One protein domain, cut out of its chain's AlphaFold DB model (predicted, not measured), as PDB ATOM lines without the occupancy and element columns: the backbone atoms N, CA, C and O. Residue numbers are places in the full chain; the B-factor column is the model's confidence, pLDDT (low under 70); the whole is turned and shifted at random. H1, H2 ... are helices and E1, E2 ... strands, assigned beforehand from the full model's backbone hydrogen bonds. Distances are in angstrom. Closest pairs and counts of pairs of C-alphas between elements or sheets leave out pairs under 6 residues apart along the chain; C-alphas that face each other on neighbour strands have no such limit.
ATOM      1  N   LYS A  13     -91.659 124.936  66.431       87.25
ATOM      2  CA  LYS A  13     -92.982 125.073  67.062       87.25
ATOM      3  C   LYS A  13     -94.113 124.615  66.143       87.25
ATOM      4  O   LYS A  13     -95.106 124.106  66.656       87.25
ATOM      5  N   TYR A  14     -93.961 124.726  64.820       86.75
ATOM      6  CA  TYR A  14     -94.969 124.245  63.866       86.75
ATOM      7  C   TYR A  14     -95.147 122.718  63.923       86.75
ATOM      8  O   TYR A  14     -96.247 122.202  63.746       86.75
ATOM      9  N   LEU A  15     -94.095 121.975  64.288       86.38
ATOM     10  CA  LEU A  15     -94.161 120.513  64.422       86.38
ATOM     11  C   LEU A  15     -95.128 120.054  65.525       86.38
ATOM     12  O   LEU A  15     -95.536 118.895  65.535       86.38
ATOM     13  N   LYS A  16     -95.522 120.947  66.444       82.38
ATOM     14  CA  LYS A  16     -96.507 120.654  67.497       82.38
ATOM     15  C   LYS A  16     -97.924 120.509  66.958       82.38
ATOM     16  O   LYS A  16     -98.712 119.755  67.521       82.38
ATOM     17  N   THR A  17     -98.249 121.259  65.909       87.25
ATOM     18  CA  THR A  17     -99.561 121.208  65.255       87.25
ATOM     19  C   THR A  17     -99.614 120.146  64.169       87.25
ATOM     20  O   THR A  17    -100.702 119.775  63.738       87.25
ATOM     21  N   GLU A  18     -98.456 119.628  63.754       90.38
ATOM     22  CA  GLU A  18     -98.367 118.575  62.756       90.38
ATOM     23  C   GLU A  18     -98.938 117.253  63.311       90.38
ATOM     24  O   GLU A  18     -98.492 116.746  64.359       90.38
ATOM     25  N   PRO A  19     -99.916 116.644  62.620       90.75
ATOM     26  CA  PRO A  19    -100.418 115.329  62.979       90.75
ATOM     27  C   PRO A  19     -99.297 114.289  63.080       90.75
ATOM     28  O   PRO A  19     -98.240 114.398  62.458       90.75
ATOM     29  N   ALA A  20     -99.537 113.231  63.854       90.00
ATOM     30  CA  ALA A  20     -98.557 112.160  64.035       90.00
ATOM     31  C   ALA A  20     -98.087 111.564  62.693       90.00
ATOM     32  O   ALA A  20     -96.900 111.303  62.524       90.00
ATOM     33  N   PHE A  21     -98.989 111.402  61.718       88.88
ATOM     34  CA  PHE A  21     -98.617 110.878  60.404       88.88
ATOM     35  C   PHE A  21     -97.612 111.791  59.680       88.88
ATOM     36  O   PHE A  21     -96.607 111.286  59.196       88.88
ATOM     37  N   GLY A  22     -97.809 113.115  59.686       90.94
ATOM     38  CA  GLY A  22     -96.896 114.059  59.037       90.94
ATOM     39  C   GLY A  22     -95.523 114.095  59.704       90.94
ATOM     40  O   GLY A  22     -94.495 114.085  59.026       90.94
ATOM     41  N   ARG A  23     -95.484 113.997  61.040       92.19
ATOM     42  CA  ARG A  23     -94.225 113.839  61.787       92.19
ATOM     43  C   ARG A  23     -93.487 112.558  61.407       92.19
ATOM     44  O   ARG A  23     -92.287 112.623  61.149       92.19
ATOM     45  N   ARG A  24     -94.178 111.415  61.311       94.50
ATOM     46  CA  ARG A  24     -93.557 110.165  60.834       94.50
ATOM     47  C   ARG A  24     -93.004 110.327  59.419       94.50
ATOM     48  O   ARG A  24     -91.859 109.952  59.179       94.50
ATOM     49  N   SER A  25     -93.773 110.945  58.521       92.50
ATOM     50  CA  SER A  25     -93.366 111.165  57.129       92.50
ATOM     51  C   SER A  25     -92.159 112.091  56.983       92.50
ATOM     52  O   SER A  25     -91.425 111.954  56.016       92.50
ATOM     53  N   GLY A  26     -91.908 113.003  57.924       92.06
ATOM     54  CA  GLY A  26     -90.659 113.775  57.945       92.06
ATOM     55  C   GLY A  26     -89.480 112.993  58.531       92.06
ATOM     56  O   GLY A  26     -88.362 113.058  58.026       92.06
ATOM     57  N   ILE A  27     -89.718 112.229  59.600       96.00
ATOM     58  CA  ILE A  27     -88.670 111.491  60.317       96.00
ATOM     59  C   ILE A  27     -88.117 110.322  59.491       96.00
ATOM     60  O   ILE A  27     -86.923 110.030  59.583       96.00
ATOM     61  N   ILE A  28     -88.944 109.672  58.669       97.88
ATOM     62  CA  ILE A  28     -88.515 108.556  57.810       97.88
ATOM     63  C   ILE A  28     -87.396 108.954  56.838       97.88
ATOM     64  O   ILE A  28     -86.517 108.142  56.569       97.88
ATOM     65  N   GLU A  29     -87.342 110.213  56.400       97.25
ATOM     66  CA  GLU A  29     -86.228 110.736  55.596       97.25
ATOM     67  C   GLU A  29     -84.918 110.795  56.393       97.25
ATOM     68  O   GLU A  29     -83.835 110.536  55.871       97.25
ATOM     69  N   GLY A  30     -85.003 111.083  57.693       97.62
ATOM     70  CA  GLY A  30     -83.871 110.974  58.609       97.62
ATOM     71  C   GLY A  30     -83.416 109.527  58.799       97.62
ATOM     72  O   GLY A  30     -82.218 109.250  58.768       97.62
ATOM     73  N   VAL A  31     -84.367 108.600  58.943       98.50
ATOM     74  CA  VAL A  31     -84.089 107.155  59.015       98.50
ATOM     75  C   VAL A  31     -83.392 106.674  57.738       98.50
ATOM     76  O   VAL A  31     -82.368 105.999  57.826       98.50
ATOM     77  N   LYS A  32     -83.877 107.096  56.563       98.69
ATOM     78  CA  LYS A  32     -83.233 106.855  55.266       98.69
ATOM     79  C   LYS A  32     -81.782 107.322  55.273       98.69
ATOM     80  O   LYS A  32     -80.904 106.535  54.936       98.69
ATOM     81  N   ASN A  33     -81.518 108.557  55.713       98.06
ATOM     82  CA  ASN A  33     -80.153 109.087  55.805       98.06
ATOM     83  C   ASN A  33     -79.253 108.198  56.684       98.06
ATOM     84  O   ASN A  33     -78.121 107.909  56.307       98.06
ATOM     85  N   GLY A  34     -79.764 107.705  57.817       98.19
ATOM     86  CA  GLY A  34     -79.038 106.755  58.666       98.19
ATOM     87  C   GLY A  34     -78.690 105.446  57.945       98.19
ATOM     88  O   GLY A  34     -77.555 104.976  58.029       98.19
ATOM     89  N   PHE A  35     -79.628 104.883  57.178       98.69
ATOM     90  CA  PHE A  35     -79.384 103.671  56.390       98.69
ATOM     91  C   PHE A  35     -78.330 103.858  55.296       98.69
ATOM     92  O   PHE A  35     -77.531 102.950  55.081       98.69
ATOM     93  N   ILE A  36     -78.306 105.009  54.623       98.31
ATOM     94  CA  ILE A  36     -77.449 105.221  53.444       98.31
ATOM     95  C   ILE A  36     -76.057 105.767  53.768       98.31
ATOM     96  O   ILE A  36     -75.144 105.569  52.966       98.31
ATOM     97  N   SER A  37     -75.879 106.476  54.891       96.62
ATOM     98  CA  SER A  37     -74.642 107.238  55.126       96.62
ATOM     99  C   SER A  37     -74.089 107.240  56.551       96.62
ATOM    100  O   SER A  37     -72.919 107.588  56.718       96.62
ATOM    101  N   ASP A  38     -74.873 106.877  57.575       96.94
ATOM    102  CA  ASP A  38     -74.413 106.941  58.968       96.94
ATOM    103  C   ASP A  38     -75.159 105.966  59.902       96.94
ATOM    104  O   ASP A  38     -76.215 106.263  60.469       96.94
ATOM    105  N   ALA A  39     -74.545 104.802  60.138       97.25
ATOM    106  CA  ALA A  39     -75.061 103.792  61.061       97.25
ATOM    107  C   ALA A  39     -75.097 104.260  62.533       97.25
ATOM    108  O   ALA A  39     -75.911 103.768  63.322       97.25
ATOM    109  N   THR A  40     -74.244 105.214  62.921       97.69
ATOM    110  CA  THR A  40     -74.256 105.798  64.273       97.69
ATOM    111  C   THR A  40     -75.469 106.704  64.434       97.69
ATOM    112  O   THR A  40     -76.165 106.631  65.446       97.69
ATOM    113  N   PHE A  41     -75.780 107.510  63.416       97.75
ATOM    114  CA  PHE A  41     -77.001 108.313  63.392       97.75
ATOM    115  C   PHE A  41     -78.260 107.442  63.398       97.75
ATOM    116  O   PHE A  41     -79.192 107.743  64.141       97.75
ATOM    117  N   LEU A  42     -78.273 106.327  62.660       98.44
ATOM    118  CA  LEU A  42     -79.378 105.365  62.725       98.44
ATOM    119  C   LEU A  42     -79.570 104.810  64.147       98.44
ATOM    120  O   LEU A  42     -80.686 104.790  64.658       98.44
ATOM    121  N   THR A  43     -78.477 104.442  64.816       98.31
ATOM    122  CA  THR A  43     -78.502 103.956  66.208       98.31
ATOM    123  C   THR A  43     -78.988 105.041  67.180       98.31
ATOM    124  O   THR A  43     -79.732 104.766  68.120       98.31
ATOM    125  N   TYR A  44     -78.630 106.306  66.942       97.69
ATOM    126  CA  TYR A  44     -79.192 107.434  67.686       97.69
ATOM    127  C   TYR A  44     -80.711 107.542  67.489       97.69
ATOM    128  O   TYR A  44     -81.434 107.699  68.473       97.69
ATOM    129  N   LEU A  45     -81.201 107.438  66.247       97.94
ATOM    130  CA  LEU A  45     -82.636 107.464  65.950       97.94
ATOM    131  C   LEU A  45     -83.357 106.318  66.669       97.94
ATOM    132  O   LEU A  45     -84.340 106.559  67.361       97.94
ATOM    133  N   GLU A  46     -82.828 105.097  66.615       97.31
ATOM    134  CA  GLU A  46     -83.341 103.955  67.388       97.31
ATOM    135  C   GLU A  46     -83.472 104.257  68.888       97.31
ATOM    136  O   GLU A  46     -84.451 103.862  69.521       97.31
ATOM    137  N   GLY A  47     -82.533 105.000  69.470       97.00
ATOM    138  CA  GLY A  47     -82.590 105.372  70.883       97.00
ATOM    139  C   GLY A  47     -83.732 106.329  71.238       97.00
ATOM    140  O   GLY A  47     -84.263 106.255  72.343       97.00
ATOM    141  N   ILE A  48     -84.127 107.217  70.319       96.12
ATOM    142  CA  ILE A  48     -85.070 108.311  70.616       96.12
ATOM    143  C   ILE A  48     -86.462 108.131  70.010       96.12
ATOM    144  O   ILE A  48     -87.422 108.738  70.491       96.12
ATOM    145  N   LEU A  49     -86.585 107.350  68.936       96.56
ATOM    146  CA  LEU A  49     -87.848 107.157  68.239       96.56
ATOM    147  C   LEU A  49     -88.835 106.374  69.107       96.56
ATOM    148  O   LEU A  49     -88.475 105.408  69.787       96.56
ATOM    149  N   ASN A  50     -90.088 106.814  69.053       94.44
ATOM    150  CA  ASN A  50     -91.234 106.160  69.667       94.44
ATOM    151  C   ASN A  50     -92.398 106.125  68.664       94.44
ATOM    152  O   ASN A  50     -92.577 107.097  67.917       94.44
ATOM    153  N   PRO A  51     -93.196 105.042  68.641       94.06
ATOM    154  CA  PRO A  51     -94.264 104.863  67.662       94.06
ATOM    155  C   PRO A  51     -95.376 105.906  67.804       94.06
ATOM    156  O   PRO A  51     -96.060 106.212  66.825       94.06
ATOM    157  N   GLU A  52     -95.545 106.521  68.977       92.62
ATOM    158  CA  GLU A  52     -96.478 107.628  69.207       92.62
ATOM    159  C   GLU A  52     -96.006 108.950  68.584       92.62
ATOM    160  O   GLU A  52     -96.788 109.906  68.541       92.62
ATOM    161  N   VAL A  53     -94.748 109.018  68.124       93.00
ATOM    162  CA  VAL A  53     -94.044 110.220  67.641       93.00
ATOM    163  C   VAL A  53     -94.231 111.430  68.558       93.00
ATOM    164  O   VAL A  53     -94.339 112.573  68.107       93.00
ATOM    165  N   LYS A  54     -94.276 111.195  69.870       91.50
ATOM    166  CA  LYS A  54     -94.369 112.228  70.904       91.50
ATOM    167  C   LYS A  54     -92.974 112.571  71.405       91.50
ATOM    168  O   LYS A  54     -92.204 111.700  71.790       91.50
ATOM    169  N   PHE A  55     -92.667 113.857  71.409       90.88
ATOM    170  CA  PHE A  55     -91.352 114.385  71.745       90.88
ATOM    171  C   PHE A  55     -91.535 115.684  72.530       90.88
ATOM    172  O   PHE A  55     -92.504 116.414  72.298       90.88
ATOM    173  N   THR A  56     -90.612 115.989  73.437       92.12
ATOM    174  CA  THR A  56     -90.502 117.331  74.023       92.12
ATOM    175  C   THR A  56     -90.027 118.337  72.969       92.12
ATOM    176  O   THR A  56     -89.465 117.961  71.938       92.12
ATOM    177  N   ASP A  57     -90.209 119.633  73.226       89.75
ATOM    178  CA  ASP A  57     -89.733 120.707  72.339       89.75
ATOM    179  C   ASP A  57     -88.230 120.608  72.046       89.75
ATOM    180  O   ASP A  57     -87.781 120.802  70.913       89.75
ATOM    181  N   GLU A  58     -87.454 120.279  73.078       91.94
ATOM    182  CA  GLU A  58     -86.014 120.080  72.979       91.94
ATOM    183  C   GLU A  58     -85.685 118.857  72.115       91.94
ATOM    184  O   GLU A  58     -84.853 118.945  71.211       91.94
ATOM    185  N   GLN A  59     -86.381 117.734  72.322       92.50
ATOM    186  CA  GLN A  59     -86.206 116.529  71.510       92.50
ATOM    187  C   GLN A  59     -86.547 116.777  70.038       92.50
ATOM    188  O   GLN A  59     -85.773 116.371  69.173       92.50
ATOM    189  N   LEU A  60     -87.654 117.472  69.738       90.81
ATOM    190  CA  LEU A  60     -88.026 117.829  68.362       90.81
ATOM    191  C   LEU A  60     -86.972 118.710  67.706       90.81
ATOM    192  O   LEU A  60     -86.593 118.466  66.563       90.81
ATOM    193  N   THR A  61     -86.488 119.718  68.428       91.75
ATOM    194  CA  THR A  61     -85.482 120.647  67.907       91.75
ATOM    195  C   THR A  61     -84.165 119.933  67.630       91.75
ATOM    196  O   THR A  61     -83.606 120.070  66.541       91.75
ATOM    197  N   ASN A  62     -83.713 119.091  68.559       93.44
ATOM    198  CA  ASN A  62     -82.502 118.290  68.395       93.44
ATOM    199  C   ASN A  62     -82.634 117.251  67.273       93.44
ATOM    200  O   ASN A  62     -81.691 117.052  66.504       93.44
ATOM    201  N   LEU A  63     -83.796 116.602  67.148       93.50
ATOM    202  CA  LEU A  63     -84.084 115.664  66.064       93.50
ATOM    203  C   LEU A  63     -84.067 116.372  64.707       93.50
ATOM    204  O   LEU A  63     -83.332 115.948  63.819       93.50
ATOM    205  N   ALA A  64     -84.806 117.476  64.561       92.75
ATOM    206  CA  ALA A  64     -84.839 118.263  63.330       92.75
ATOM    207  C   ALA A  64     -83.434 118.730  62.927       92.75
ATOM    208  O   ALA A  64     -83.029 118.553  61.779       92.75
ATOM    209  N   TYR A  65     -82.656 119.241  63.884       94.06
ATOM    210  CA  TYR A  65     -81.275 119.655  63.651       94.06
ATOM    211  C   TYR A  65     -80.402 118.507  63.128       94.06
ATOM    212  O   TYR A  65     -79.718 118.664  62.118       94.06
ATOM    213  N   LYS A  66     -80.453 117.325  63.753       95.38
ATOM    214  CA  LYS A  66     -79.653 116.166  63.318       95.38
ATOM    215  C   LYS A  66     -80.091 115.605  61.963       95.38
ATOM    216  O   LYS A  66     -79.234 115.195  61.185       95.38
ATOM    217  N   VAL A  67     -81.388 115.620  61.651       94.75
ATOM    218  CA  VAL A  67     -81.896 115.235  60.319       94.75
ATOM    219  C   VAL A  67     -81.414 116.213  59.245       94.75
ATOM    220  O   VAL A  67     -80.981 115.791  58.174       94.75
ATOM    221  N   ILE A  68     -81.426 117.517  59.534       94.38
ATOM    222  CA  ILE A  68     -80.873 118.532  58.629       94.38
ATOM    223  C   ILE A  68     -79.378 118.286  58.416       94.38
ATOM    224  O   ILE A  68     -78.928 118.240  57.271       94.38
ATOM    225  N   LEU A  69     -78.612 118.080  59.492       94.94
ATOM    226  CA  LEU A  69     -77.181 117.797  59.395       94.94
ATOM    227  C   LEU A  69     -76.890 116.549  58.558       94.94
ATOM    228  O   LEU A  69     -76.019 116.608  57.698       94.94
ATOM    229  N   SER A  70     -77.628 115.450  58.747       95.31
ATOM    230  CA  SER A  70     -77.378 114.220  57.985       95.31
ATOM    231  C   SER A  70     -77.595 114.408  56.480       95.31
ATOM    232  O   SER A  70     -76.789 113.928  55.684       95.31
ATOM    233  N   LYS A  71     -78.608 115.187  56.069       94.38
ATOM    234  CA  LYS A  71     -78.795 115.555  54.655       94.38
ATOM    235  C   LYS A  71     -77.695 116.497  54.161       94.38
ATOM    236  O   LYS A  71     -77.199 116.325  53.049       94.38
ATOM    237  N   LEU A  72     -77.297 117.480  54.971       93.25
ATOM    238  CA  LEU A  72     -76.227 118.413  54.612       93.25
ATOM    239  C   LEU A  72     -74.890 117.701  54.407       93.25
ATOM    240  O   LEU A  72     -74.176 118.056  53.481       93.25
ATOM    241  N   GLU A  73     -74.550 116.693  55.208       93.38
ATOM    242  CA  GLU A  73     -73.314 115.922  55.009       93.38
ATOM    243  C   GLU A  73     -73.299 115.163  53.675       93.38
ATOM    244  O   GLU A  73     -72.246 115.037  53.051       93.38
ATOM    245  N   ILE A  74     -74.461 114.723  53.185       94.00
ATOM    246  CA  ILE A  74     -74.592 114.116  51.854       94.00
ATOM    247  C   ILE A  74     -74.456 115.188  50.764       94.00
ATOM    248  O   ILE A  74     -73.625 115.055  49.865       94.00
ATOM    249  N   LEU A  75     -75.209 116.286  50.871       92.06
ATOM    250  CA  LEU A  75     -75.206 117.364  49.877       92.06
ATOM    251  C   LEU A  75     -73.880 118.133  49.818       92.06
ATOM    252  O   LEU A  75     -73.519 118.634  48.763       92.06
ATOM    253  N   LYS A  76     -73.115 118.216  50.912       91.00
ATOM    254  CA  LYS A  76     -71.757 118.788  50.902       91.00
ATOM    255  C   LYS A  76     -70.809 117.989  50.012       91.00
ATOM    256  O   LYS A  76     -69.909 118.577  49.419       91.00
ATOM    257  N   ARG A  77     -70.992 116.666  49.932       89.62
ATOM    258  CA  ARG A  77     -70.184 115.787  49.072       89.62
ATOM    259  C   ARG A  77     -70.583 115.921  47.608       89.62
ATOM    260  O   ARG A  77     -69.717 115.873  46.743       89.62
ATOM    261  N   ASP A  78     -71.872 116.099  47.335       89.62
ATOM    262  CA  ASP A  78     -72.390 116.296  45.982       89.62
ATOM    263  C   ASP A  78     -73.670 117.155  45.983       89.62
ATOM    264  O   ASP A  78     -74.779 116.622  46.075       89.62
ATOM    265  N   PRO A  79     -73.537 118.485  45.827       84.50
ATOM    266  CA  PRO A  79     -74.681 119.397  45.808       84.50
ATOM    267  C   PRO A  79     -75.557 119.253  44.560       84.50
ATOM    268  O   PRO A  79     -76.649 119.813  44.508       84.50
ATOM    269  N   SER A  80     -75.048 118.588  43.518       84.62
ATOM    270  CA  SER A  80     -75.736 118.448  42.235       84.62
ATOM    271  C   SER A  80     -76.633 117.217  42.161       84.62
ATOM    272  O   SER A  80     -77.403 117.107  41.206       84.62
ATOM    273  N   GLU A  81     -76.515 116.313  43.141       84.31
ATOM    274  CA  GLU A  81     -77.229 115.032  43.233       84.31
ATOM    275  C   GLU A  81     -77.031 114.128  42.001       84.31
ATOM    276  O   GLU A  81     -77.886 113.321  41.640       84.31
ATOM    277  N   LYS A  82     -75.884 114.265  41.322       83.31
ATOM    278  CA  LYS A  82     -75.537 113.494  40.111       83.31
ATOM    279  C   LYS A  82     -74.559 112.351  40.367       83.31
ATOM    280  O   LYS A  82     -74.421 111.489  39.506       83.31
ATOM    281  N   GLY A  83     -73.875 112.373  41.503       90.00
ATOM    282  CA  GLY A  83     -72.995 111.333  42.019       90.00
ATOM    283  C   GLY A  83     -73.509 110.873  43.379       90.00
ATOM    284  O   GLY A  83     -74.602 110.328  43.469       90.00
ATOM    285  N   TYR A  84     -72.753 111.117  44.453       92.81
ATOM    286  CA  TYR A  84     -73.106 110.648  45.801       92.81
ATOM    287  C   TYR A  84     -74.485 111.123  46.293       92.81
ATOM    288  O   TYR A  84     -75.147 110.404  47.041       92.81
ATOM    289  N   GLY A  85     -74.952 112.304  45.875       93.06
ATOM    290  CA  GLY A  85     -76.236 112.840  46.330       93.06
ATOM    291  C   GLY A  85     -77.432 111.992  45.888       93.06
ATOM    292  O   GLY A  85     -78.442 111.976  46.587       93.06
ATOM    293  N   ILE A  86     -77.287 111.189  44.824       94.06
ATOM    294  CA  ILE A  86     -78.337 110.269  44.361       94.06
ATOM    295  C   ILE A  86     -78.696 109.205  45.403       94.06
ATOM    296  O   ILE A  86     -79.774 108.631  45.342       94.06
ATOM    297  N   THR A  87     -77.830 108.955  46.391       96.81
ATOM    298  CA  THR A  87     -78.120 108.028  47.497       96.81
ATOM    299  C   THR A  87     -79.353 108.435  48.308       96.81
ATOM    300  O   THR A  87     -79.993 107.578  48.918       96.81
ATOM    301  N   LEU A  88     -79.750 109.715  48.260       96.38
ATOM    302  CA  LEU A  88     -81.008 110.202  48.830       96.38
ATOM    303  C   LEU A  88     -82.244 109.557  48.181       96.38
ATOM    304  O   LEU A  88     -83.298 109.547  48.806       96.38
ATOM    305  N   GLU A  89     -82.125 108.953  47.001       96.12
ATOM    306  CA  GLU A  89     -83.208 108.225  46.329       96.12
ATOM    307  C   GLU A  89     -83.374 106.779  46.840       96.12
ATOM    308  O   GLU A  89     -84.135 105.990  46.272       96.12
ATOM    309  N   TYR A  90     -82.689 106.383  47.922       98.50
ATOM    310  CA  TYR A  90     -82.903 105.071  48.543       98.50
ATOM    311  C   TYR A  90     -84.377 104.859  48.909       98.50
ATOM    312  O   TYR A  90     -85.011 105.690  49.562       98.50
ATOM    313  N   GLY A  91     -84.944 103.756  48.417       98.06
ATOM    314  CA  GLY A  91     -86.366 103.433  48.527       98.06
ATOM    315  C   GLY A  91     -87.308 104.232  47.611       98.06
ATOM    316  O   GLY A  91     -88.460 103.830  47.465       98.06
ATOM    317  N   HIS A  92     -86.860 105.302  46.948       97.06
ATOM    318  CA  HIS A  92     -87.742 106.210  46.200       97.06
ATOM    319  C   HIS A  92     -88.252 105.606  44.892       97.06
ATOM    320  O   HIS A  92     -89.411 105.816  44.555       97.06
ATOM    321  N   THR A  93     -87.469 104.771  44.197       96.12
ATOM    322  CA  THR A  93     -87.948 104.089  42.980       96.12
ATOM    323  C   THR A  93     -89.229 103.291  43.258       96.12
ATOM    324  O   THR A  93     -90.223 103.439  42.549       96.12
ATOM    325  N   PHE A  94     -89.247 102.500  44.336       97.94
ATOM    326  CA  PHE A  94     -90.439 101.771  44.779       97.94
ATOM    327  C   PHE A  94     -91.483 102.703  45.408       97.94
ATOM    328  O   PHE A  94     -92.671 102.583  45.109       97.94
ATOM    329  N   GLY A  95     -91.043 103.642  46.253       97.38
ATOM    330  CA  GLY A  95     -91.909 104.582  46.961       97.38
ATOM    331  C   GLY A  95     -92.748 105.440  46.019       97.38
ATOM    332  O   GLY A  95     -93.964 105.473  46.163       97.38
ATOM    333  N   HIS A  96     -92.149 106.043  44.994       95.75
ATOM    334  CA  HIS A  96     -92.871 106.816  43.982       95.75
ATOM    335  C   HIS A  96     -93.837 105.947  43.169       95.75
ATOM    336  O   HIS A  96     -94.938 106.389  42.846       95.75
ATOM    337  N   GLY A  97     -93.473 104.693  42.876       96.50
ATOM    338  CA  GLY A  97     -94.385 103.739  42.241       96.50
ATOM    339  C   GLY A  97     -95.641 103.486  43.084       96.50
ATOM    340  O   GLY A  97     -96.757 103.515  42.560       96.50
ATOM    341  N   ILE A  98     -95.471 103.296  44.395       97.50
ATOM    342  CA  ILE A  98     -96.572 103.136  45.358       97.50
ATOM    343  C   ILE A  98     -97.391 104.430  45.457       97.50
ATOM    344  O   ILE A  98     -98.613 104.396  45.314       97.50
ATOM    345  N   GLU A  99     -96.732 105.571  45.641       95.50
ATOM    346  CA  GLU A  99     -97.360 106.890  45.774       95.50
ATOM    347  C   GLU A  99     -98.230 107.225  44.552       95.50
ATOM    348  O   GLU A  99     -99.393 107.624  44.693       95.50
ATOM    349  N   TRP A 100     -97.710 106.966  43.347       95.12
ATOM    350  CA  TRP A 100     -98.433 107.128  42.087       95.12
ATOM    351  C   TRP A 100     -99.704 106.276  42.040       95.12
ATOM    352  O   TRP A 100    -100.782 106.771  41.702       95.12
ATOM    353  N   LEU A 101     -99.607 104.997  42.419       96.62
ATOM    354  CA  LEU A 101    -100.752 104.082  42.444       96.62
ATOM    355  C   LEU A 101    -101.797 104.476  43.495       96.62
ATOM    356  O   LEU A 101    -102.987 104.219  43.301       96.62
ATOM    357  N   LYS A 102    -101.379 105.133  44.579       96.00
ATOM    358  CA  LYS A 102    -102.266 105.604  45.649       96.00
ATOM    359  C   LYS A 102    -102.901 106.962  45.380       96.00
ATOM    360  O   LYS A 102    -103.827 107.320  46.107       96.00
ATOM    361  N   GLN A 103    -102.468 107.692  44.350       91.19
ATOM    362  CA  GLN A 103    -103.075 108.957  43.913       91.19
ATOM    363  C   GLN A 103    -103.247 109.962  45.070       91.19
ATOM    364  O   GLN A 103    -104.320 110.531  45.264       91.19
ATOM    365  N   GLY A 104    -102.209 110.120  45.898       83.75
ATOM    366  CA  GLY A 104    -102.210 111.046  47.040       83.75
ATOM    367  C   GLY A 104    -102.987 110.577  48.277       83.75
ATOM    368  O   GLY A 104    -103.047 111.303  49.266       83.75
ATOM    369  N   LYS A 105    -103.563 109.364  48.274       90.69
ATOM    370  CA  LYS A 105    -104.220 108.769  49.460       90.69
ATOM    371  C   LYS A 105    -103.239 108.202  50.488       90.69
ATOM    372  O   LYS A 105    -103.659 107.769  51.554       90.69
ATOM    373  N   MET A 106    -101.964 108.145  50.136       93.44
ATOM    374  CA  MET A 106    -100.876 107.654  50.966       93.44
ATOM    375  C   MET A 106     -99.822 108.745  51.020       93.44
ATOM    376  O   MET A 106     -99.557 109.384  50.001       93.44
ATOM    377  N   SER A 107     -99.257 108.993  52.199       93.69
ATOM    378  CA  SER A 107     -98.231 110.029  52.309       93.69
ATOM    379  C   SER A 107     -96.948 109.597  51.597       93.69
ATOM    380  O   SER A 107     -96.651 108.401  51.500       93.69
ATOM    381  N   HIS A 108     -96.158 110.577  51.163       95.12
ATOM    382  CA  HIS A 108     -94.837 110.339  50.591       95.12
ATOM    383  C   HIS A 108     -93.971 109.468  51.517       95.12
ATOM    384  O   HIS A 108     -93.547 108.383  51.136       95.12
ATOM    385  N   GLY A 109     -93.814 109.882  52.779       96.31
ATOM    386  CA  GLY A 109     -92.984 109.157  53.740       96.31
ATOM    387  C   GLY A 109     -93.462 107.729  54.034       96.31
ATOM    388  O   GLY A 109     -92.646 106.834  54.229       96.31
ATOM    389  N   GLU A 110     -94.772 107.479  54.002       97.06
ATOM    390  CA  GLU A 110     -95.300 106.117  54.129       97.06
ATOM    391  C   GLU A 110     -94.931 105.267  52.905       97.06
ATOM    392  O   GLU A 110     -94.472 104.134  53.051       97.06
ATOM    393  N   SER A 111     -95.045 105.829  51.702       97.62
ATOM    394  CA  SER A 111     -94.662 105.158  50.455       97.62
ATOM    395  C   SER A 111     -93.156 104.867  50.410       97.62
ATOM    396  O   SER A 111     -92.751 103.744  50.103       97.62
ATOM    397  N   VAL A 112     -92.319 105.833  50.806       98.06
ATOM    398  CA  VAL A 112     -90.862 105.667  50.956       98.06
ATOM    399  C   VAL A 112     -90.532 104.613  52.014       98.06
ATOM    400  O   VAL A 112     -89.610 103.826  51.813       98.06
ATOM    401  N   SER A 113     -91.302 104.515  53.103       98.25
ATOM    402  CA  SER A 113     -91.093 103.483  54.127       98.25
ATOM    403  C   SER A 113     -91.241 102.064  53.562       98.25
ATOM    404  O   SER A 113     -90.384 101.212  53.799       98.25
ATOM    405  N   PHE A 114     -92.267 101.816  52.739       98.56
ATOM    406  CA  PHE A 114     -92.412 100.555  52.012       98.56
ATOM    407  C   PHE A 114     -91.287 100.371  50.999       98.56
ATOM    408  O   PHE A 114     -90.701  99.292  50.922       98.56
ATOM    409  N   GLY A 115     -90.943 101.431  50.270       98.62
ATOM    410  CA  GLY A 115     -89.887 101.390  49.273       98.62
ATOM    411  C   GLY A 115     -88.514 101.033  49.843       98.62
ATOM    412  O   GLY A 115     -87.801 100.237  49.237       98.62
ATOM    413  N   MET A 116     -88.159 101.535  51.028       98.81
ATOM    414  CA  MET A 116     -86.922 101.156  51.721       98.81
ATOM    415  C   MET A 116     -86.934  99.696  52.175       98.81
ATOM    416  O   MET A 116     -85.920  99.019  52.040       98.81
ATOM    417  N   LYS A 117     -88.070  99.180  52.670       98.81
ATOM    418  CA  LYS A 117     -88.180  97.755  53.033       98.81
ATOM    419  C   LYS A 117     -88.026  96.856  51.797       98.81
ATOM    420  O   LYS A 117     -87.287  95.880  51.853       98.81
ATOM    421  N   ILE A 118     -88.641  97.217  50.665       98.75
ATOM    422  CA  ILE A 118     -88.483  96.482  49.396       98.75
ATOM    423  C   ILE A 118     -87.035  96.565  48.887       98.75
ATOM    424  O   ILE A 118     -86.478  95.553  48.466       98.75
ATOM    425  N   ALA A 119     -86.401  97.740  48.950       98.75
ATOM    426  CA  ALA A 119     -85.006  97.913  48.544       98.75
ATOM    427  C   ALA A 119     -84.036  97.093  49.415       98.75
ATOM    428  O   ALA A 119     -83.077  96.528  48.890       98.75
ATOM    429  N   ALA A 120     -84.309  96.972  50.717       98.88
ATOM    430  CA  ALA A 120     -83.541  96.122  51.621       98.88
ATOM    431  C   ALA A 120     -83.692  94.632  51.273       98.88
ATOM    432  O   ALA A 120     -82.695  93.916  51.196       98.88
ATOM    433  N   GLU A 121     -84.915  94.162  51.002       98.75
ATOM    434  CA  GLU A 121     -85.137  92.784  50.535       98.75
ATOM    435  C   GLU A 121     -84.414  92.522  49.207       98.75
ATOM    436  O   GLU A 121     -83.748  91.500  49.071       98.75
ATOM    437  N   LEU A 122     -84.459  93.466  48.261       98.62
ATOM    438  CA  LEU A 122     -83.739  93.356  46.989       98.62
ATOM    439  C   LEU A 122     -82.225  93.236  47.199       98.62
ATOM    440  O   LEU A 122     -81.594  92.353  46.622       98.62
ATOM    441  N   ALA A 123     -81.648  94.090  48.047       98.62
ATOM    442  CA  ALA A 123     -80.226  94.051  48.371       98.62
ATOM    443  C   ALA A 123     -79.828  92.725  49.045       98.62
ATOM    444  O   ALA A 123     -78.781  92.163  48.726       98.62
ATOM    445  N   LYS A 124     -80.678  92.181  49.924       98.75
ATOM    446  CA  LYS A 124     -80.470  90.875  50.567       98.75
ATOM    447  C   LYS A 124     -80.502  89.724  49.559       98.75
ATOM    448  O   LYS A 124     -79.618  88.875  49.590       98.75
ATOM    449  N   GLU A 125     -81.471  89.702  48.645       98.44
ATOM    450  CA  GLU A 125     -81.565  88.667  47.598       98.44
ATOM    451  C   GLU A 125     -80.393  88.724  46.599       98.44
ATOM    452  O   GLU A 125     -80.042  87.715  45.993       98.44
ATOM    453  N   LEU A 126     -79.741  89.883  46.462       97.62
ATOM    454  CA  LEU A 126     -78.491  90.049  45.707       97.62
ATOM    455  C   LEU A 126     -77.227  89.733  46.527       97.62
ATOM    456  O   LEU A 126     -76.121  89.836  46.002       97.62
ATOM    457  N   GLY A 127     -77.369  89.362  47.803       98.19
ATOM    458  CA  GLY A 127     -76.253  89.055  48.700       98.19
ATOM    459  C   GLY A 127     -75.466  90.276  49.186       98.19
ATOM    460  O   GLY A 127     -74.351  90.111  49.670       98.19
ATOM    461  N   LEU A 128     -76.019  91.488  49.056       98.31
ATOM    462  CA  LEU A 128     -75.351  92.733  49.448       98.31
ATOM    463  C   LEU A 128     -75.476  93.021  50.946       98.31
ATOM    464  O   LEU A 128     -74.534  93.520  51.543       98.31
ATOM    465  N   ILE A 129     -76.618  92.701  51.562       98.69
ATOM    466  CA  ILE A 129     -76.843  92.886  53.004       98.69
ATOM    467  C   ILE A 129     -77.402  91.621  53.652       98.69
ATOM    468  O   ILE A 129     -77.944  90.740  52.983       98.69
ATOM    469  N   SER A 130     -77.277  91.527  54.974       98.69
ATOM    470  CA  SER A 130     -77.730  90.361  55.730       98.69
ATOM    471  C   SER A 130     -79.242  90.364  55.987       98.69
ATOM    472  O   SER A 130     -79.918  91.392  55.921       98.69
ATOM    473  N   ALA A 131     -79.784  89.207  56.377       98.38
ATOM    474  CA  ALA A 131     -81.151  89.135  56.889       98.38
ATOM    475  C   ALA A 131     -81.333  89.972  58.173       98.38
ATOM    476  O   ALA A 131     -82.409  90.529  58.376       98.38
ATOM    477  N   GLN A 132     -80.294  90.109  59.013       98.56
ATOM    478  CA  GLN A 132     -80.359  90.980  60.191       98.56
ATOM    479  C   GLN A 132     -80.487  92.456  59.804       98.56
ATOM    480  O   GLN A 132     -81.245  93.188  60.438       98.56
ATOM    481  N   ASP A 133     -79.800  92.891  58.747       98.69
ATOM    482  CA  ASP A 133     -79.910  94.263  58.240       98.69
ATOM    483  C   ASP A 133     -81.322  94.548  57.728       98.69
ATOM    484  O   ASP A 133     -81.880  95.610  58.006       98.69
ATOM    485  N   VAL A 134     -81.938  93.589  57.032       98.69
ATOM    486  CA  VAL A 134     -83.345  93.688  56.620       98.69
ATOM    487  C   VAL A 134     -84.261  93.784  57.837       98.69
ATOM    488  O   VAL A 134     -85.075  94.699  57.908       98.69
ATOM    489  N   GLU A 135     -84.112  92.913  58.834       98.19
ATOM    490  CA  GLU A 135     -84.931  92.982  60.052       98.19
ATOM    491  C   GLU A 135     -84.745  94.303  60.811       98.19
ATOM    492  O   GLU A 135     -85.717  94.837  61.342       98.19
ATOM    493  N   ARG A 136     -83.549  94.905  60.773       98.56
ATOM    494  CA  ARG A 136     -83.320  96.255  61.303       98.56
ATOM    495  C   ARG A 136     -84.154  97.313  60.573       98.56
ATOM    496  O   ARG A 136     -84.673  98.213  61.227       98.56
ATOM    497  N   HIS A 137     -84.358  97.198  59.255       98.69
ATOM    498  CA  HIS A 137     -85.282  98.083  58.527       98.69
ATOM    499  C   HIS A 137     -86.707  97.958  59.064       98.69
ATOM    500  O   HIS A 137     -87.319  98.971  59.401       98.69
ATOM    501  N   TYR A 138     -87.219  96.732  59.187       98.06
ATOM    502  CA  TYR A 138     -88.553  96.486  59.740       98.06
ATOM    503  C   TYR A 138     -88.677  97.026  61.170       98.06
ATOM    504  O   TYR A 138     -89.620  97.758  61.458       98.06
ATOM    505  N   TYR A 139     -87.703  96.747  62.037       97.94
ATOM    506  CA  TYR A 139     -87.683  97.213  63.423       97.94
ATOM    507  C   TYR A 139     -87.754  98.743  63.531       97.94
ATOM    508  O   TYR A 139     -88.630  99.291  64.201       97.94
ATOM    509  N   VAL A 140     -86.866  99.458  62.832       98.50
ATOM    510  CA  VAL A 140     -86.811 100.926  62.920       98.50
ATOM    511  C   VAL A 140     -88.064 101.569  62.326       98.50
ATOM    512  O   VAL A 140     -88.612 102.517  62.892       98.50
ATOM    513  N   ILE A 141     -88.535 101.069  61.186       98.25
ATOM    514  CA  ILE A 141     -89.655 101.672  60.459       98.25
ATOM    515  C   ILE A 141     -90.990 101.356  61.142       98.25
ATOM    516  O   ILE A 141     -91.808 102.252  61.347       98.25
ATOM    517  N   GLU A 142     -91.223 100.100  61.515       96.56
ATOM    518  CA  GLU A 142     -92.514  99.661  62.048       96.56
ATOM    519  C   GLU A 142     -92.610  99.900  63.550       96.56
ATOM    520  O   GLU A 142     -93.547 100.553  64.001       96.56
ATOM    521  N   GLU A 143     -91.642  99.418  64.328       95.69
ATOM    522  CA  GLU A 143     -91.748  99.417  65.792       95.69
ATOM    523  C   GLU A 143     -91.296 100.741  66.401       95.69
ATOM    524  O   GLU A 143     -91.944 101.277  67.299       95.69
ATOM    525  N   LYS A 144     -90.187 101.298  65.906       97.25
ATOM    526  CA  LYS A 144     -89.623 102.530  66.469       97.25
ATOM    527  C   LYS A 144     -90.322 103.777  65.956       97.25
ATOM    528  O   LYS A 144     -90.596 104.672  66.751       97.25
ATOM    529  N   LEU A 145     -90.608 103.852  64.659       96.81
ATOM    530  CA  LEU A 145     -91.268 105.015  64.062       96.81
ATOM    531  C   LEU A 145     -92.800 104.890  64.010       96.81
ATOM    532  O   LEU A 145     -93.500 105.905  63.991       96.81
ATOM    533  N   GLY A 146     -93.342 103.671  64.013       95.75
ATOM    534  CA  GLY A 146     -94.786 103.446  63.959       95.75
ATOM    535  C   GLY A 146     -95.376 103.460  62.546       95.75
ATOM    536  O   GLY A 146     -96.558 103.769  62.397       95.75
ATOM    537  N   PHE A 147     -94.591 103.159  61.504       94.56
ATOM    538  CA  PHE A 147     -95.092 102.900  60.143       94.56
ATOM    539  C   PHE A 147     -95.404 101.411  59.927       94.56
ATOM    540  O   PHE A 147     -94.935 100.774  58.985       94.56
ATOM    541  N   ASP A 148     -96.228 100.849  60.810       92.50
ATOM    542  CA  ASP A 148     -96.774  99.495  60.684       92.50
ATOM    543  C   ASP A 148     -98.175  99.556  60.058       92.50
ATOM    544  O   ASP A 148     -99.173  99.206  60.686       92.50
ATOM    545  N   ASN A 149     -98.279 100.077  58.834       92.31
ATOM    546  CA  ASN A 149     -99.520 100.036  58.054       92.31
ATOM    547  C   ASN A 149     -99.548  98.772  57.183       92.31
ATOM    548  O   ASN A 149     -98.489  98.282  56.786       92.31
ATOM    549  N   PRO A 150    -100.728  98.214  56.858       93.56
ATOM    550  CA  PRO A 150    -100.809  97.127  55.891       93.56
ATOM    551  C   PRO A 150    -100.323  97.598  54.518       93.56
ATOM    552  O   PRO A 150    -100.559  98.742  54.125       93.56
ATOM    553  N   PHE A 151     -99.677  96.701  53.770       96.12
ATOM    554  CA  PHE A 151     -99.384  96.983  52.371       96.12
ATOM    555  C   PHE A 151    -100.712  97.128  51.596       96.12
ATOM    556  O   PHE A 151    -101.629  96.337  51.837       96.12
ATOM    557  N   PRO A 152    -100.867  98.124  50.702       95.12
ATOM    558  CA  PRO A 152    -102.126  98.333  49.990       95.12
ATOM    559  C   PRO A 152    -102.480  97.144  49.085       95.12
ATOM    560  O   PRO A 152    -101.765  96.855  48.125       95.12
ATOM    561  N   SER A 153    -103.598  96.471  49.366       93.38
ATOM    562  CA  SER A 153    -103.996  95.229  48.683       93.38
ATOM    563  C   SER A 153    -104.321  95.413  47.200       93.38
ATOM    564  O   SER A 153    -104.291  94.459  46.425       93.38
ATOM    565  N   GLU A 154    -104.618  96.639  46.762       93.56
ATOM    566  CA  GLU A 154    -104.864  96.942  45.355       93.56
ATOM    567  C   GLU A 154    -103.584  97.012  44.500       93.56
ATOM    568  O   GLU A 154    -103.684  97.025  43.260       93.56
ATOM    569  N   ILE A 155    -102.405  97.083  45.133       97.12
ATOM    570  CA  ILE A 155    -101.095  97.158  44.480       97.12
ATOM    571  C   ILE A 155    -100.556  95.740  44.284       97.12
ATOM    572  O   ILE A 155    -100.095  95.100  45.221       97.12
ATOM    573  N   THR A 156    -100.580  95.262  43.040       98.00
ATOM    574  CA  THR A 156     -99.944  93.991  42.660       98.00
ATOM    575  C   THR A 156     -98.494  94.225  42.222       98.00
ATOM    576  O   THR A 156     -98.156  95.358  41.842       98.00
ATOM    577  N   PRO A 157     -97.634  93.185  42.201       98.06
ATOM    578  CA  PRO A 157     -96.276  93.302  41.675       98.06
ATOM    579  C   PRO A 157     -96.236  93.909  40.268       98.06
ATOM    580  O   PRO A 157     -95.444  94.807  39.994       98.06
ATOM    581  N   GLU A 158     -97.146  93.498  39.389       97.88
ATOM    582  CA  GLU A 158     -97.228  93.951  37.996       97.88
ATOM    583  C   GLU A 158     -97.581  95.435  37.916       97.88
ATOM    584  O   GLU A 158     -96.968  96.179  37.147       97.88
ATOM    585  N   LYS A 159     -98.541  95.889  38.733       97.94
ATOM    586  CA  LYS A 159     -98.917  97.308  38.797       97.94
ATOM    587  C   LYS A 159     -97.761  98.162  39.299       97.94
ATOM    588  O   LYS A 159     -97.513  99.224  38.729       97.94
ATOM    589  N   LEU A 160     -97.051  97.703  40.333       97.94
ATOM    590  CA  LEU A 160     -95.905  98.431  40.871       97.94
ATOM    591  C   LEU A 160     -94.771  98.509  39.842       97.94
ATOM    592  O   LEU A 160     -94.272  99.599  39.571       97.94
ATOM    593  N   MET A 161     -94.429  97.395  39.190       97.06
ATOM    594  CA  MET A 161     -93.437  97.376  38.110       97.06
ATOM    595  C   MET A 161     -93.817  98.327  36.969       97.06
ATOM    596  O   MET A 161     -92.981  99.108  36.513       97.06
ATOM    597  N   ALA A 162     -95.080  98.317  36.530       95.44
ATOM    598  CA  ALA A 162     -95.560  99.212  35.480       95.44
ATOM    599  C   ALA A 162     -95.451 100.694  35.876       95.44
ATOM    600  O   ALA A 162     -95.007 101.508  35.064       95.44
ATOM    601  N   ALA A 163     -95.801 101.039  37.121       95.31
ATOM    602  CA  ALA A 163     -95.683 102.400  37.643       95.31
ATOM    603  C   ALA A 163     -94.218 102.872  37.683       95.31
ATOM    604  O   ALA A 163     -93.908 103.943  37.161       95.31
ATOM    605  N   MET A 164     -93.303 102.046  38.201       94.62
ATOM    606  CA  MET A 164     -91.871 102.371  38.261       94.62
ATOM    607  C   MET A 164     -91.238 102.538  36.873       94.62
ATOM    608  O   MET A 164     -90.386 103.404  36.664       94.62
ATOM    609  N   ILE A 165     -91.650 101.723  35.896       91.25
ATOM    610  CA  ILE A 165     -91.181 101.840  34.508       91.25
ATOM    611  C   ILE A 165     -91.709 103.125  33.866       91.25
ATOM    612  O   ILE A 165     -90.971 103.800  33.151       91.25
ATOM    613  N   ALA A 166     -92.980 103.465  34.087       88.25
ATOM    614  CA  ALA A 166     -93.573 104.679  33.535       88.25
ATOM    615  C   ALA A 166     -92.889 105.944  34.070       88.25
ATOM    616  O   ALA A 166     -92.644 106.872  33.297       88.25
ATOM    617  N   ASP A 167     -92.537 105.964  35.356       83.50
ATOM    618  CA  ASP A 167     -91.810 107.076  35.964       83.50
ATOM    619  C   ASP A 167     -90.385 107.211  35.396       83.50
ATOM    620  O   ASP A 167     -89.994 108.283  34.932       83.50
ATOM    621  N   ASN A 168     -89.655 106.098  35.256       75.19
ATOM    622  CA  ASN A 168     -88.314 106.098  34.652       75.19
ATOM    623  C   ASN A 168     -88.299 106.406  33.145       75.19
ATOM    624  O   ASN A 168     -87.342 106.989  32.638       75.19
ATOM    625  N   LYS A 169     -89.365 106.096  32.396       63.53
ATOM    626  CA  LYS A 169     -89.467 106.493  30.978       63.53
ATOM    627  C   LYS A 169     -89.477 108.009  30.795       63.53
ATOM    628  O   LYS A 169     -88.964 108.484  29.785       63.53
ATOM    629  N   LYS A 170     -89.990 108.774  31.765       60.66
ATOM    630  CA  LYS A 170     -89.897 110.245  31.745       60.66
ATOM    631  C   LYS A 170     -88.448 110.728  31.863       60.66
ATOM    632  O   LYS A 170     -88.140 111.817  31.392       60.66
ATOM    633  N   THR A 171     -87.568 109.923  32.463       58.59
ATOM    634  CA  THR A 171     -86.144 110.236  32.658       58.59
ATOM    635  C   THR A 171     -85.225 109.579  31.619       58.59
ATOM    636  O   THR A 171     -84.036 109.895  31.578       58.59
ATOM    637  N   GLY A 172     -85.764 108.706  30.755       57.12
ATOM    638  CA  GLY A 172     -85.035 108.048  29.663       57.12
ATOM    639  C   GLY A 172     -84.025 106.989  30.118       57.12
ATOM    640  O   GLY A 172     -83.081 106.704  29.387       57.12
ATOM    641  N   ARG A 173     -84.183 106.441  31.329       60.69
ATOM    642  CA  ARG A 173     -83.242 105.496  31.951       60.69
ATOM    643  C   ARG A 173     -83.884 104.125  32.140       60.69
ATOM    644  O   ARG A 173     -85.100 104.019  32.306       60.69
ATOM    645  N   ASP A 174     -83.059 103.080  32.141       75.88
ATOM    646  CA  ASP A 174     -83.481 101.776  32.649       75.88
ATOM    647  C   ASP A 174     -83.858 101.866  34.132       75.88
ATOM    648  O   ASP A 174     -83.480 102.808  34.835       75.88
ATOM    649  N   LEU A 175     -84.642 100.894  34.601       87.50
ATOM    650  CA  LEU A 175     -85.050 100.812  35.997       87.50
ATOM    651  C   LEU A 175     -83.804 100.572  36.862       87.50
ATOM    652  O   LEU A 175     -83.201  99.500  36.805       87.50
ATOM    653  N   ARG A 176     -83.415 101.596  37.624       91.19
ATOM    654  CA  ARG A 176     -82.224 101.590  38.476       91.19
ATOM    655  C   ARG A 176     -82.583 101.882  39.924       91.19
ATOM    656  O   ARG A 176     -83.564 102.574  40.211       91.19
ATOM    657  N   PHE A 177     -81.767 101.354  40.824       95.31
ATOM    658  CA  PHE A 177     -82.015 101.382  42.256       95.31
ATOM    659  C   PHE A 177     -80.774 101.831  43.007       95.31
ATOM    660  O   PHE A 177     -79.664 101.387  42.717       95.31
ATOM    661  N   VAL A 178     -80.995 102.656  44.025       97.38
ATOM    662  CA  VAL A 178     -80.039 102.800  45.118       97.38
ATOM    663  C   VAL A 178     -80.238 101.606  46.043       97.38
ATOM    664  O   VAL A 178     -81.363 101.323  46.461       97.38
ATOM    665  N   MET A 179     -79.155 100.905  46.357       97.88
ATOM    666  CA  MET A 179     -79.144  99.759  47.268       97.88
ATOM    667  C   MET A 179     -78.058  99.943  48.322       97.88
ATOM    668  O   MET A 179     -77.150 100.754  48.145       97.88
ATOM    669  N   LEU A 180     -78.145  99.192  49.414       98.56
ATOM    670  CA  LEU A 180     -77.115  99.169  50.451       98.56
ATOM    671  C   LEU A 180     -76.099  98.058  50.175       98.56
ATOM    672  O   LEU A 180     -76.469  96.995  49.690       98.56
ATOM    673  N   GLU A 181     -74.839  98.308  50.524       97.69
ATOM    674  CA  GLU A 181     -73.795  97.277  50.677       97.69
ATOM    675  C   GLU A 181     -73.614  96.901  52.158       97.69
ATOM    676  O   GLU A 181     -73.168  95.816  52.499       97.69
ATOM    677  N   LYS A 182     -73.965  97.817  53.063       97.81
ATOM    678  CA  LYS A 182     -74.157  97.592  54.500       97.81
ATOM    679  C   LYS A 182     -74.888  98.799  55.082       97.81
ATOM    680  O   LYS A 182     -74.998  99.842  54.441       97.81
ATOM    681  N   ILE A 183     -75.345  98.700  56.324       98.44
ATOM    682  CA  ILE A 183     -75.951  99.841  57.017       98.44
ATOM    683  C   ILE A 183     -74.948 101.002  57.106       98.44
ATOM    684  O   ILE A 183     -73.815 100.831  57.561       98.44
ATOM    685  N   GLY A 184     -75.379 102.185  56.674       97.75
ATOM    686  CA  GLY A 184     -74.567 103.398  56.591       97.75
ATOM    687  C   GLY A 184     -73.723 103.517  55.318       97.75
ATOM    688  O   GLY A 184     -72.906 104.431  55.243       97.75
ATOM    689  N   GLN A 185     -73.875 102.614  54.339       97.75
ATOM    690  CA  GLN A 185     -73.136 102.669  53.074       97.75
ATOM    691  C   GLN A 185     -73.945 102.095  51.899       97.75
ATOM    692  O   GLN A 185     -74.276 100.906  51.859       97.75
ATOM    693  N   CYS A 186     -74.191 102.930  50.889       97.88
ATOM    694  CA  CYS A 186     -74.772 102.484  49.624       97.88
ATOM    695  C   CYS A 186     -73.798 101.656  48.779       97.88
ATOM    696  O   CYS A 186     -72.600 101.935  48.728       97.88
ATOM    697  N   TYR A 187     -74.358 100.687  48.061       97.69
ATOM    698  CA  TYR A 187     -73.691  99.925  47.016       97.69
ATOM    699  C   TYR A 187     -73.318 100.851  45.853       97.69
ATOM    700  O   TYR A 187     -74.151 101.621  45.375       97.69
ATOM    701  N   ASN A 188     -72.053 100.796  45.434       95.50
ATOM    702  CA  ASN A 188     -71.475 101.691  44.430       95.50
ATOM    703  C   ASN A 188     -70.608 100.920  43.418       95.50
ATOM    704  O   ASN A 188     -69.391 101.139  43.354       95.50
ATOM    705  N   PRO A 189     -71.184  99.954  42.684       90.88
ATOM    706  CA  PRO A 189     -70.444  99.191  41.692       90.88
ATOM    707  C   PRO A 189     -69.886 100.138  40.634       90.88
ATOM    708  O   PRO A 189     -70.611 100.952  40.072       90.88
ATOM    709  N   GLU A 190     -68.581 100.043  40.379       88.50
ATOM    710  CA  GLU A 190     -67.913 100.801  39.310       88.50
ATOM    711  C   GLU A 190     -68.065 102.334  39.425       88.50
ATOM    712  O   GLU A 190     -67.841 103.064  38.461       88.50
ATOM    713  N   GLY A 191     -68.400 102.844  40.616       90.94
ATOM    714  CA  GLY A 191     -68.611 104.272  40.849       90.94
ATOM    715  C   GLY A 191     -70.004 104.797  40.479       90.94
ATOM    716  O   GLY A 191     -70.181 106.018  40.488       90.94
ATOM    717  N   ASP A 192     -70.975 103.925  40.175       92.31
ATOM    718  CA  ASP A 192     -72.389 104.288  40.016       92.31
ATOM    719  C   ASP A 192     -73.237 103.774  41.194       92.31
ATOM    720  O   ASP A 192     -73.360 102.574  41.431       92.31
ATOM    721  N   PHE A 193     -73.883 104.693  41.917       95.12
ATOM    722  CA  PHE A 193     -74.824 104.373  43.001       95.12
ATOM    723  C   PHE A 193     -76.205 103.923  42.491       95.12
ATOM    724  O   PHE A 193     -77.069 103.553  43.289       95.12
ATOM    725  N   LEU A 194     -76.444 103.983  41.177       93.38
ATOM    726  CA  LEU A 194     -77.663 103.519  40.523       93.38
ATOM    727  C   LEU A 194     -77.415 102.189  39.813       93.38
ATOM    728  O   LEU A 194     -77.058 102.142  38.637       93.38
ATOM    729  N   ALA A 195     -77.698 101.092  40.506       92.56
ATOM    730  CA  ALA A 195     -77.534  99.756  39.956       92.56
ATOM    731  C   ALA A 195     -78.769  99.315  39.154       92.56
ATOM    732  O   ALA A 195     -79.915  99.471  39.590       92.56
ATOM    733  N   THR A 196     -78.529  98.733  37.979       92.19
ATOM    734  CA  THR A 196     -79.558  98.064  37.173       92.19
ATOM    735  C   THR A 196     -79.748  96.638  37.672       92.19
ATOM    736  O   THR A 196     -78.776  95.928  37.924       92.19
ATOM    737  N   VAL A 197     -81.001  96.198  37.773       92.50
ATOM    738  CA  VAL A 197     -81.352  94.824  38.152       92.50
ATOM    739  C   VAL A 197     -82.355  94.266  37.147       92.50
ATOM    740  O   VAL A 197     -83.196  95.004  36.628       92.50
ATOM    741  N   ASP A 198     -82.261  92.965  36.859       93.81
ATOM    742  CA  ASP A 198     -83.213  92.274  35.989       93.81
ATOM    743  C   ASP A 198     -84.659  92.492  36.462       93.81
ATOM    744  O   ASP A 198     -84.984  92.341  37.642       93.81
ATOM    745  N   ARG A 199     -85.546  92.848  35.531       94.19
ATOM    746  CA  ARG A 199     -86.915  93.266  35.867       94.19
ATOM    747  C   ARG A 199     -87.741  92.119  36.435       94.19
ATOM    748  O   ARG A 199     -88.536  92.352  37.342       94.19
ATOM    749  N   GLU A 200     -87.544  90.898  35.941       95.31
ATOM    750  CA  GLU A 200     -88.243  89.730  36.479       95.31
ATOM    751  C   GLU A 200     -87.734  89.361  37.871       95.31
ATOM    752  O   GLU A 200     -88.523  88.965  38.729       95.31
ATOM    753  N   PHE A 201     -86.439  89.539  38.133       97.00
ATOM    754  CA  PHE A 201     -85.892  89.411  39.479       97.00
ATOM    755  C   PHE A 201     -86.523  90.424  40.443       97.00
ATOM    756  O   PHE A 201     -87.063  90.022  41.472       97.00
ATOM    757  N   VAL A 202     -86.557  91.711  40.080       97.69
ATOM    758  CA  VAL A 202     -87.215  92.757  40.888       97.69
ATOM    759  C   VAL A 202     -88.688  92.421  41.134       97.69
ATOM    760  O   VAL A 202     -89.153  92.511  42.268       97.69
ATOM    761  N   ARG A 203     -89.424  91.987  40.100       98.06
ATOM    762  CA  ARG A 203     -90.838  91.601  40.223       98.06
ATOM    763  C   ARG A 203     -91.030  90.478  41.248       98.06
ATOM    764  O   ARG A 203     -91.923  90.585  42.086       98.06
ATOM    765  N   ARG A 204     -90.184  89.439  41.226       98.38
ATOM    766  CA  ARG A 204     -90.227  88.339  42.210       98.38
ATOM    767  C   ARG A 204     -89.933  88.810  43.633       98.38
ATOM    768  O   ARG A 204     -90.578  88.335  44.560       98.38
ATOM    769  N   VAL A 205     -89.008  89.754  43.815       98.38
ATOM    770  CA  VAL A 205     -88.734  90.344  45.137       98.38
ATOM    771  C   VAL A 205     -89.934  91.142  45.645       98.38
ATOM    772  O   VAL A 205     -90.291  91.020  46.814       98.38
ATOM    773  N   VAL A 206     -90.595  91.917  44.782       98.44
ATOM    774  CA  VAL A 206     -91.833  92.627  45.142       98.44
ATOM    775  C   VAL A 206     -92.929  91.637  45.541       98.44
ATOM    776  O   VAL A 206     -93.593  91.833  46.555       98.44
ATOM    777  N   GLU A 207     -93.105  90.559  44.779       98.38
ATOM    778  CA  GLU A 207     -94.064  89.495  45.090       98.38
ATOM    779  C   GLU A 207     -93.774  88.839  46.449       98.38
ATOM    780  O   GLU A 207     -94.665  88.753  47.296       98.38
ATOM    781  N   TYR A 208     -92.515  88.466  46.697       97.94
ATOM    782  CA  TYR A 208     -92.062  87.942  47.987       97.94
ATOM    783  C   TYR A 208     -92.315  88.930  49.132       97.94
ATOM    784  O   TYR A 208     -92.829  88.543  50.183       97.94
ATOM    785  N   PHE A 209     -91.992  90.210  48.933       98.06
ATOM    786  CA  PHE A 209     -92.195  91.254  49.931       98.06
ATOM    787  C   PHE A 209     -93.667  91.374  50.335       98.06
ATOM    788  O   PHE A 209     -93.961  91.407  51.530       98.06
ATOM    789  N   ILE A 210     -94.586  91.412  49.363       96.94
ATOM    790  CA  ILE A 210     -96.028  91.531  49.626       96.94
ATOM    791  C   ILE A 210     -96.506  90.345  50.476       96.94
ATOM    792  O   ILE A 210     -97.107  90.555  51.530       96.94
ATOM    793  N   GLN A 211     -96.143  89.117  50.093       95.19
ATOM    794  CA  GLN A 211     -96.507  87.901  50.832       95.19
ATOM    795  C   GLN A 211     -95.919  87.883  52.254       95.19
ATOM    796  O   GLN A 211     -96.628  87.610  53.226       95.19
ATOM    797  N   LYS A 212     -94.629  88.213  52.406       93.00
ATOM    798  CA  LYS A 212     -93.953  88.282  53.713       93.00
ATOM    799  C   LYS A 212     -94.596  89.335  54.615       93.00
ATOM    800  O   LYS A 212     -94.786  89.096  55.807       93.00
ATOM    801  N   HIS A 213     -94.918  90.506  54.071       91.12
ATOM    802  CA  HIS A 213     -95.492  91.611  54.834       91.12
ATOM    803  C   HIS A 213     -96.882  91.267  55.386       91.12
ATOM    804  O   HIS A 213     -97.194  91.615  56.527       91.12
ATOM    805  N   GLU A 214     -97.707  90.557  54.616       88.94
ATOM    806  CA  GLU A 214     -98.995  90.036  55.088       88.94
ATOM    807  C   GLU A 214     -98.806  89.044  56.245       88.94
ATOM    808  O   GLU A 214     -99.411  89.211  57.306       88.94
ATOM    809  N   GLN A 215     -97.894  88.077  56.096       87.25
ATOM    810  CA  GLN A 215     -97.610  87.067  57.126       87.25
ATOM    811  C   GLN A 215     -97.100  87.679  58.437       87.25
ATOM    812  O   GLN A 215     -97.600  87.339  59.511       87.25
ATOM    813  N   ARG A 216     -96.144  88.619  58.373       87.75
ATOM    814  CA  ARG A 216     -95.598  89.306  59.562       87.75
ATOM    815  C   ARG A 216     -96.689  90.002  60.367       87.75
ATOM    816  O   ARG A 216     -96.678  89.958  61.596       87.75
ATOM    817  N   ARG A 217     -97.658  90.617  59.685       82.69
ATOM    818  CA  ARG A 217     -98.795  91.264  60.349       82.69
ATOM    819  C   ARG A 217     -99.768  90.266  60.960       82.69
ATOM    820  O   ARG A 217    -100.278  90.536  62.047       82.69
ATOM    821  N   SER A 218    -100.027  89.132  60.306       78.25
ATOM    822  CA  SER A 218    -100.871  88.077  60.881       78.25
ATOM    823  C   SER A 218    -100.300  87.560  62.203       78.25
ATOM    824  O   SER A 218    -101.050  87.424  63.165       78.25
ATOM    825  N   VAL A 219     -98.977  87.368  62.278       76.12
ATOM    826  CA  VAL A 219     -98.280  86.954  63.510       76.12
ATOM    827  C   VAL A 219     -98.397  88.021  64.602       76.12
ATOM    828  O   VAL A 219     -98.906  87.721  65.678       76.12
ATOM    829  N   LYS A 220     -98.058  89.288  64.313       75.75
ATOM    830  CA  LYS A 220     -98.209  90.390  65.288       75.75
ATOM    831  C   LYS A 220     -99.644  90.526  65.811       75.75
ATOM    832  O   LYS A 220     -99.855  90.792  66.991       75.75
ATOM    833  N   THR A 221    -100.639  90.360  64.936       70.19
ATOM    834  CA  THR A 221    -102.058  90.431  65.326       70.19
ATOM    835  C   THR A 221    -102.430  89.289  66.269       70.19
ATOM    836  O   THR A 221    -103.134  89.521  67.247       70.19
ATOM    837  N   TYR A 222    -101.943  88.075  66.004       62.06
ATOM    838  CA  TYR A 222    -102.163  86.918  66.868       62.06
ATOM    839  C   TYR A 222    -101.540  87.116  68.255       62.06
ATOM    840  O   TYR A 222    -102.226  86.935  69.258       62.06
ATOM    841  N   ASP A 223    -100.290  87.579  68.323       66.25
ATOM    842  CA  ASP A 223     -99.596  87.809  69.597       66.25
ATOM    843  C   ASP A 223    -100.289  88.887  70.448       66.25
ATOM    844  O   ASP A 223    -100.434  88.722  71.657       66.25
ATOM    845  N   MET A 224    -100.813  89.956  69.835       66.94
ATOM    846  CA  MET A 224    -101.605  90.964  70.560       66.94
ATOM    847  C   MET A 224    -102.926  90.415  71.120       66.94
ATOM    848  O   MET A 224    -103.379  90.887  72.158       66.94
ATOM    849  N   VAL A 225    -103.552  89.443  70.449       58.75
ATOM    850  CA  VAL A 225    -104.822  88.832  70.890       58.75
ATOM    851  C   VAL A 225    -104.606  87.800  71.999       58.75
ATOM    852  O   VAL A 225    -105.484  87.617  72.831       58.75
ATOM    853  N   VAL A 226    -103.460  87.119  72.024       53.78
ATOM    854  CA  VAL A 226    -103.162  86.079  73.028       53.78
ATOM    855  C   VAL A 226    -102.638  86.668  74.344       53.78
ATOM    856  O   VAL A 226    -102.777  86.040  75.393       53.78
ATOM    857  N   VAL A 227    -102.036  87.860  74.306       54.25
ATOM    858  CA  VAL A 227    -101.401  88.508  75.470       54.25
ATOM    859  C   VAL A 227    -102.303  89.578  76.126       54.25
ATOM    860  O   VAL A 227    -101.937  90.123  77.168       54.25
ATOM    861  N   GLY A 228    -103.476  89.877  75.549       44.78
ATOM    862  CA  GLY A 228    -104.478  90.818  76.082       44.78
ATOM    863  C   GLY A 228    -105.651  90.132  76.767       44.78
ATOM    864  O   GLY A 228    -106.136  90.695  77.775       44.78
TER     865      GLY A 228
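What this domain is: This is residues 13 to 228 of the 228 residues of the protein "DHQ_synthase domain-containing protein" of Hyella patelloides LEGE 07179 (UniProt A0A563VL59). Helices H2 and H7 run side by side through the middle of a compact, rounded body; H3, H4 and H8 pack around them to make a bundle of five helices, that is, helices packed alongside one another. On the side of H7 away from H2, H6 packs on H7 and H9 crosses H6, while the long H10 crosses H7; residues 218 to 228, of which 218 to 226 belong to H10, stick out of the body as an arm. The printed part has 216 residues with ten named helices and one named strand, in the order H1 H2 H3 H4 H5 H6 H7 H8 H9 E1 H10, and its class is mostly helix. The whole is compact, with a radius of gyration of the C-alphas of 17.0 A and spans of 47 by 45 by 33 A.

How they stand to each other: Begin at H1, residues 13 to 16, and H2, residues 20 to 37: they are close but not clearly touching, the C-alphas of Leu 15 and Arg 23 being closest at 7.2 A. H2 is the hub, touching five helices. Residues 31 to 35 of H2 touch H3, residues 39 to 48, closest at C-alphas Gly 34 and Leu 42, 4.3 A, and the two form a hairpin at a shallow tilt of 27 degrees. Next comes H4, residues 57 to 77, whose residues 67 to 74 touch H2 at a steep tilt of 40 degrees, the same way, with C-alphas Gly 30 and Val 67 closest at 5.0 A. H5, residues 84 to 89, touches H4, closest at C-alphas Leu 75 and Gly 85, 5.8 A, and also touches H2. H6, residues 92 to 102, touches H7, residues 108 to 125, opposite ways at a steep tilt of 49 degrees, with C-alphas Gly 95 and Val 112 closest at 4.3 A. Look at Ser 25 and Gly 109, whose C-alphas are 4.0 A apart: here H7 touches H2, the same way, at a shallow tilt of 33 degrees, only just short of steep. H8, residues 131 to 144, makes a hairpin with H7 at 16 degrees, closest at C-alphas Ala 120 and Val 134, 5.6 A; it only just touches H2, with 3 pairs of C-alphas within 8 A. H9, residues 157 to 171, touches H6, closest at C-alphas Gly 97 and Met 164, 4.9 A. E1, residues 180 to 182, pairs with no named strand, but is paired antiparallel with residues 185 to 186. H10, residues 199 to 226, touches H7 with residues 202 to 209, closest at C-alphas Leu 122 and Val 205, 6.1 A, and touches H9 too. H3, H6, H7 and H10 have every O i to N i+4 pair within hydrogen-bond range; H2 has 12 of 14, H4 15 of 17, H8 9 of 10, H9 9 of 11, H5 0 of 2 but 3 of 3 O i to N i+3 pairs, and H1 is too short for an i+4 pair.

Where its parts are: Find C-alpha 13 at (-92.982, 125.073, 67.062), where H1 begins. H2 runs 26.0 A from C-alpha 20 to C-alpha 37, H4 30.8 A, and H7 25.6 A from C-alpha 108 at (-94.837, 110.339, 50.591). H9 measures 21.7 A, and H10, the longest, runs 41.2 A to C-alpha 226 at (-103.162, 86.079, 73.028).

The domain as a whole: The C-alphas of Gly 172 and Gly 228 are farthest apart, at 53.2 A. The printed part has no cut, and the long links are H8 to H9 and E1 to H10. Confidence is under 70 in residues 169 to 173 and 222 to 228.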